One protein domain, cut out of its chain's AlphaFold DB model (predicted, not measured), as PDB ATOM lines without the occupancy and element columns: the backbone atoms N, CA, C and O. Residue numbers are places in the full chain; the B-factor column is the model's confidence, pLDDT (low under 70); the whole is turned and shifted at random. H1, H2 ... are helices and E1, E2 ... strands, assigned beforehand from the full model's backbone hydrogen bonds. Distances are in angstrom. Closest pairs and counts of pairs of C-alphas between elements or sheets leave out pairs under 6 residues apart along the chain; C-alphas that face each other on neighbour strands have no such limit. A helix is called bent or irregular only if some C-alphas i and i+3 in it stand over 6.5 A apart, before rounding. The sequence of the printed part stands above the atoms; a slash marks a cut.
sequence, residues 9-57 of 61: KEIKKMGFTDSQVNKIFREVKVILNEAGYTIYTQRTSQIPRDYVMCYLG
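This is residues 9 to 57 of the 61 residues of an uncharacterized protein of Carnobacterium divergens (UniProt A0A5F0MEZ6). One long helix, H2, runs through the domain, with the short helix H1 near its first end and a small two-stranded hairpin, E1 and E2, beyond its last end. After the hairpin, of which residues 38 to 43 stick out free, the printed part folds back and H3 packs on residues 25 to 33 of H2. The 49 printed residues include three named helices and two named strands in the order H1, H2, E1, E2, H3; the sheet E1 - E2 is antiparallel and the class is mostly helix. The whole is loose, with a radius of gyration of the C-alphas of 12.3 A and spans of 33 by 23 by 14 A.

H1, residues 9 to 13, begins with C-alpha 9 at (70.810, 2.690, 156.973). H2, residues 18 to 35, is 24.4 A long and ends with C-alpha 35 at (66.988, -3.485, 181.629); it is neither bent nor irregular, but only just: C-alphas 32 and 35 are 6.5 A apart. E1 is residues 37 to 39 and E2 residues 42 to 44. H3, residues 49 to 56, is 10.3 A long and ends with C-alpha 56 at (70.130, -5.214, 165.293).

H1 and H2 only just touch, only at the corner by their link, with 3 pairs of C-alphas within 8 A; the closest are Ile 11 and Val 21, 6.6 A. E1 and E2 form a hairpin, with N 39 and O 42 at 3.0 A and N 44 and O 37 at 2.8 A within hydrogen-bond range. H2 and H3 touch, their closest C-alphas being Asn 33 and Arg 49, 5.7 A. They run opposite ways at a steep tilt of 38 degrees. H1 and H3 are apart. Every O i to N i+4 pair is within hydrogen-bond range in H1 and H3, and 13 of 14 in H2.

The C-alphas farthest apart, Thr 17 and Gln 42, are 33.5 A from each other. The printed part has no cut, and its four links are tight. The mean pLDDT of the printed part is 76.2, with residues 36, 43 to 45 and 53 to 57 under 70.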
ATOM      1  N   LYS A   9      71.009   1.935 158.222       76.56
ATOM      2  CA  LYS A   9      70.810   2.690 156.973       76.56
ATOM      3  C   LYS A   9      69.515   3.505 156.995       76.56
ATOM      4  O   LYS A   9      69.519   4.640 156.530       76.56
ATOM      5  N   GLU A  10      68.430   2.957 157.532       77.88
ATOM      6  CA  GLU A  10      67.163   3.675 157.698       77.88
ATOM      7  C   GLU A  10      67.271   4.786 158.750       77.88
ATOM      8  O   GLU A  10      66.806   5.891 158.486       77.88
ATOM      9  N   ILE A  11      67.980   4.567 159.865       77.56
ATOM     10  CA  ILE A  11      68.212   5.636 160.856       77.56
ATOM     11  C   ILE A  11      69.078   6.759 160.266       77.56
ATOM     12  O   ILE A  11      68.771   7.934 160.439       77.56
ATOM     13  N   LYS A  12      70.112   6.438 159.481       78.25
ATOM     14  CA  LYS A  12      70.893   7.466 158.770       78.25
ATOM     15  C   LYS A  12      70.040   8.305 157.818       78.25
ATOM     16  O   LYS A  12      70.221   9.516 157.742       78.25
ATOM     17  N   LYS A  13      69.080   7.687 157.121       83.94
ATOM     18  CA  LYS A  13      68.138   8.403 156.240       83.94
ATOM     19  C   LYS A  13      67.222   9.371 156.996       83.94
ATOM     20  O   LYS A  13      66.700  10.288 156.376       83.94
ATOM     21  N   MET A  14      67.057   9.201 158.309       82.50
ATOM     22  CA  MET A  14      66.330  10.139 159.174       82.50
ATOM     23  C   MET A  14      67.179  11.352 159.602       82.50
ATOM     24  O   MET A  14      66.684  12.202 160.334       82.50
ATOM     25  N   GLY A  15      68.438  11.455 159.156       85.88
ATOM     26  CA  GLY A  15      69.323  12.593 159.440       85.88
ATOM     27  C   GLY A  15      70.266  12.396 160.630       85.88
ATOM     28  O   GLY A  15      70.967  13.329 161.014       85.88
ATOM     29  N   PHE A  16      70.319  11.194 161.214       84.19
ATOM     30  CA  PHE A  16      71.252  10.890 162.299       84.19
ATOM     31  C   PHE A  16      72.669  10.632 161.776       84.19
ATOM     32  O   PHE A  16      72.879   9.896 160.809       84.19
ATOM     33  N   THR A  17      73.654  11.189 162.476       87.94
ATOM     34  CA  THR A  17      75.079  10.927 162.233       87.94
ATOM     35  C   THR A  17      75.466   9.506 162.643       87.94
ATOM     36  O   THR A  17      74.828   8.895 163.499       87.94
ATOM     37  N   ASP A  18      76.570   8.992 162.100       81.19
ATOM     38  CA  ASP A  18      77.130   7.684 162.469       81.19
ATOM     39  C   ASP A  18      77.307   7.486 163.983       81.19
ATOM     40  O   ASP A  18      76.960   6.436 164.529       81.19
ATOM     41  N   SER A  19      77.776   8.526 164.677       84.56
ATOM     42  CA  SER A  19      77.932   8.518 166.135       84.56
ATOM     43  C   SER A  19      76.586   8.374 166.856       84.56
ATOM     44  O   SER A  19      76.440   7.541 167.754       84.56
ATOM     45  N   GLN A  20      75.566   9.119 166.419       82.94
ATOM     46  CA  GLN A  20      74.219   9.034 166.987       82.94
ATOM     47  C   GLN A  20      73.571   7.678 166.710       82.94
ATOM     48  O   GLN A  20      72.971   7.103 167.614       82.94
ATOM     49  N   VAL A  21      73.733   7.133 165.503       85.12
ATOM     50  CA  VAL A  21      73.218   5.802 165.158       85.12
ATOM     51  C   VAL A  21      73.857   4.740 166.050       85.12
ATOM     52  O   VAL A  21      73.145   3.937 166.647       85.12
ATOM     53  N   ASN A  22      75.179   4.757 166.220       83.06
ATOM     54  CA  ASN A  22      75.849   3.808 167.111       83.06
ATOM     55  C   ASN A  22      75.400   3.963 168.571       83.06
ATOM     56  O   ASN A  22      75.205   2.956 169.252       83.06
ATOM     57  N   LYS A  23      75.165   5.197 169.039       84.81
ATOM     58  CA  LYS A  23      74.618   5.443 170.378       84.81
ATOM     59  C   LYS A  23      73.206   4.868 170.530       84.81
ATOM     60  O   LYS A  23      72.968   4.146 171.486       84.81
ATOM     61  N   ILE A  24      72.311   5.107 169.569       83.56
ATOM     62  CA  ILE A  24      70.943   4.558 169.569       83.56
ATOM     63  C   ILE A  24      70.982   3.032 169.664       83.56
ATOM     64  O   ILE A  24      70.342   2.449 170.531       83.56
ATOM     65  N   PHE A  25      71.774   2.379 168.816       81.25
ATOM     66  CA  PHE A  25      71.878   0.920 168.814       81.25
ATOM     67  C   PHE A  25      72.471   0.361 170.117       81.25
ATOM     68  O   PHE A  25      72.058  -0.707 170.569       81.25
ATOM     69  N   ARG A  26      73.395   1.089 170.758       82.00
ATOM     70  CA  ARG A  26      73.946   0.720 172.069       82.00
ATOM     71  C   ARG A  26      72.905   0.830 173.183       82.00
ATOM     72  O   ARG A  26      72.775  -0.105 173.963       82.00
ATOM     73  N   GLU A  27      72.145   1.921 173.227       81.88
ATOM     74  CA  GLU A  27      71.061   2.110 174.205       81.88
ATOM     75  C   GLU A  27      69.961   1.055 174.024       81.88
ATOM     76  O   GLU A  27      69.518   0.439 174.990       81.88
ATOM     77  N   VAL A  28      69.575   0.761 172.777       81.44
ATOM     78  CA  VAL A  28      68.606  -0.303 172.474       81.44
ATOM     79  C   VAL A  28      69.122  -1.660 172.958       81.44
ATOM     80  O   VAL A  28      68.363  -2.412 173.562       81.44
ATOM     81  N   LYS A  29      70.413  -1.965 172.773       79.00
ATOM     82  CA  LYS A  29      71.013  -3.196 173.308       79.00
ATOM     83  C   LYS A  29      70.892  -3.273 174.832       79.00
ATOM     84  O   LYS A  29      70.510  -4.324 175.335       79.00
ATOM     85  N   VAL A  30      71.182  -2.189 175.553       79.19
ATOM     86  CA  VAL A  30      71.060  -2.138 177.023       79.19
ATOM     87  C   VAL A  30      69.607  -2.349 177.455       79.19
ATOM     88  O   VAL A  30      69.337  -3.163 178.335       79.19
ATOM     89  N   ILE A  31      68.648  -1.694 176.798       80.31
ATOM     90  CA  ILE A  31      67.223  -1.853 177.121       80.31
ATOM     91  C   ILE A  31      66.772  -3.303 176.909       80.31
ATOM     92  O   ILE A  31      66.129  -3.887 177.780       80.31
ATOM     93  N   LEU A  32      67.127  -3.901 175.769       78.62
ATOM     94  CA  LEU A  32      66.676  -5.244 175.414       78.62
ATOM     95  C   LEU A  32      67.377  -6.339 176.227       78.62
ATOM     96  O   LEU A  32      66.711  -7.282 176.640       78.62
ATOM     97  N   ASN A  33      68.684  -6.224 176.468       75.44
ATOM     98  CA  ASN A  33      69.495  -7.281 177.082       75.44
ATOM     99  C   ASN A  33      69.674  -7.119 178.602       75.44
ATOM    100  O   ASN A  33      69.850  -8.109 179.298       75.44
ATOM    101  N   GLU A  34      69.644  -5.893 179.136       72.00
ATOM    102  CA  GLU A  34      70.005  -5.624 180.539       72.00
ATOM    103  C   GLU A  34      68.835  -5.069 181.362       72.00
ATOM    104  O   GLU A  34      68.583  -5.544 182.467       72.00
ATOM    105  N   ALA A  35      68.072  -4.101 180.850       76.19
ATOM    106  CA  ALA A  35      66.988  -3.485 181.629       76.19
ATOM    107  C   ALA A  35      65.659  -4.267 181.553       76.19
ATOM    108  O   ALA A  35      64.860  -4.260 182.501       76.19
ATOM    109  N   GLY A  36      65.424  -4.947 180.426       68.94
ATOM    110  CA  GLY A  36      64.101  -5.428 180.039       68.94
ATOM    111  C   GLY A  36      63.192  -4.270 179.614       68.94
ATOM    112  O   GLY A  36      63.509  -3.091 179.782       68.94
ATOM    113  N   TYR A  37      62.032  -4.593 179.053       74.50
ATOM    114  CA  TYR A  37      61.086  -3.587 178.572       74.50
ATOM    115  C   TYR A  37      59.647  -4.033 178.823       74.50
ATOM    116  O   TYR A  37      59.366  -5.209 179.043       74.50
ATOM    117  N   THR A  38      58.710  -3.090 178.789       70.56
ATOM    118  CA  THR A  38      57.285  -3.379 178.981       70.56
ATOM    119  C   THR A  38      56.566  -3.278 177.644       70.56
ATOM    120  O   THR A  38      56.605  -2.233 177.000       70.56
ATOM    121  N   ILE A  39      55.883  -4.347 177.239       71.00
ATOM    122  CA  ILE A  39      54.973  -4.357 176.088       71.00
ATOM    123  C   ILE A  39      53.573  -4.671 176.613       71.00
ATOM    124  O   ILE A  39      53.407  -5.600 177.394       71.00
ATOM    125  N   TYR A  40      52.570  -3.887 176.202       75.62
ATOM    126  CA  TYR A  40      51.160  -4.088 176.577       75.62
ATOM    127  C   TYR A  40      50.959  -4.360 178.076       75.62
ATOM    128  O   TYR A  40      50.360  -5.364 178.443       75.62
ATOM    129  N   THR A  41      51.535  -3.499 178.924       73.56
ATOM    130  CA  THR A  41      51.516  -3.591 180.401       73.56
ATOM    131  C   THR A  41      52.134  -4.857 181.016       73.56
ATOM    132  O   THR A  41      52.211  -4.955 182.240       73.56
ATOM    133  N   GLN A  42      52.683  -5.770 180.211       71.06
ATOM    134  CA  GLN A  42      53.477  -6.905 180.670       71.06
ATOM    135  C   GLN A  42      54.968  -6.578 180.622       71.06
ATOM    136  O   GLN A  42      55.527  -6.212 179.581       71.06
ATOM    137  N   ARG A  43      55.636  -6.728 181.771       66.38
ATOM    138  CA  ARG A  43      57.094  -6.640 181.843       66.38
ATOM    139  C   ARG A  43      57.670  -7.854 181.121       66.38
ATOM    140  O   ARG A  43      57.526  -8.980 181.583       66.38
ATOM    141  N   THR A  44      58.278  -7.615 179.968       65.75
ATOM    142  CA  THR A  44      58.966  -8.643 179.193       65.75
ATOM    143  C   THR A  44      60.395  -8.755 179.721       65.75
ATOM    144  O   THR A  44      61.079  -7.745 179.911       65.75
ATOM    145  N   SER A  45      60.820  -9.983 180.019       63.97
ATOM    146  CA  SER A  45      62.178 -10.287 180.478       63.97
ATOM    147  C   SER A  45      63.230  -9.901 179.434       63.97
ATOM    148  O   SER A  45      62.918  -9.733 178.255       63.97
ATOM    149  N   GLN A  46      64.480  -9.767 179.883       73.81
ATOM    150  CA  GLN A  46      65.650  -9.527 179.035       73.81
ATOM    151  C   GLN A  46      65.662 -10.482 177.827       73.81
ATOM    152  O   GLN A  46      65.511 -11.696 177.983       73.81
ATOM    153  N   ILE A  47      65.839  -9.936 176.623       75.75
ATOM    154  CA  ILE A  47      66.075 -10.723 175.412       75.75
ATOM    155  C   ILE A  47      67.549 -11.134 175.409       75.75
ATOM    156  O   ILE A  47      68.405 -10.262 175.569       75.75
ATOM    157  N   PRO A  48      67.875 -12.415 175.160       75.75
ATOM    158  CA  PRO A  48      69.260 -12.850 175.086       75.75
ATOM    159  C   PRO A  48      70.062 -12.053 174.051       75.75
ATOM    160  O   PRO A  48      69.601 -11.806 172.931       75.75
ATOM    161  N   ARG A  49      71.296 -11.706 174.426       71.94
ATOM    162  CA  ARG A  49      72.258 -10.939 173.622       71.94
ATOM    163  C   ARG A  49      72.317 -11.385 172.161       71.94
ATOM    164  O   ARG A  49      72.285 -10.530 171.284       71.94
ATOM    165  N   ASP A  50      72.360 -12.685 171.894       72.00
ATOM    166  CA  ASP A  50      72.539 -13.222 170.537       72.00
ATOM    167  C   ASP A  50      71.372 -12.867 169.610       72.00
ATOM    168  O   ASP A  50      71.578 -12.476 168.459       72.00
ATOM    169  N   TYR A  51      70.145 -12.894 170.136       71.56
ATOM    170  CA  TYR A  51      68.963 -12.450 169.401       71.56
ATOM    171  C   TYR A  51      69.020 -10.944 169.154       71.56
ATOM    172  O   TYR A  51      68.811 -10.492 168.030       71.56
ATOM    173  N   VAL A  52      69.366 -10.158 170.175       73.00
ATOM    174  CA  VAL A  52      69.497  -8.700 170.049       73.00
ATOM    175  C   VAL A  52      70.541  -8.328 168.989       73.00
ATOM    176  O   VAL A  52      70.278  -7.470 168.152       73.00
ATOM    177  N   MET A  53      71.692  -8.999 168.965       68.75
ATOM    178  CA  MET A  53      72.766  -8.741 167.997       68.75
ATOM    179  C   MET A  53      72.365  -9.158 166.574       68.75
ATOM    180  O   MET A  53      72.579  -8.385 165.638       68.75
ATOM    181  N   CYS A  54      71.713 -10.317 166.416       67.75
ATOM    182  CA  CYS A  54      71.208 -10.801 165.128       67.75
ATOM    183  C   CYS A  54      70.163  -9.846 164.527       67.75
ATOM    184  O   CYS A  54      70.251  -9.479 163.356       67.75
ATOM    185  N   TYR A  55      69.215  -9.375 165.341       69.00
ATOM    186  CA  TYR A  55      68.143  -8.485 164.887       69.00
ATOM    187  C   TYR A  55      68.590  -7.035 164.678       69.00
ATOM    188  O   TYR A  55      68.040  -6.343 163.820       69.00
ATOM    189  N   LEU A  56      69.585  -6.566 165.434       66.56
ATOM    190  CA  LEU A  56      70.130  -5.214 165.293       66.56
ATOM    191  C   LEU A  56      71.269  -5.119 164.262       66.56
ATOM    192  O   LEU A  56      71.698  -4.010 163.939       66.56
ATOM    193  N   GLY A  57      71.764  -6.245 163.738       61.22
ATOM    194  CA  GLY A  57      72.895  -6.265 162.807       61.22
ATOM    195  C   GLY A  57      74.150  -5.630 163.411       61.22
ATOM    196  O   GLY A  57      74.841  -4.854 162.748       61.22
TER     197      GLY A  57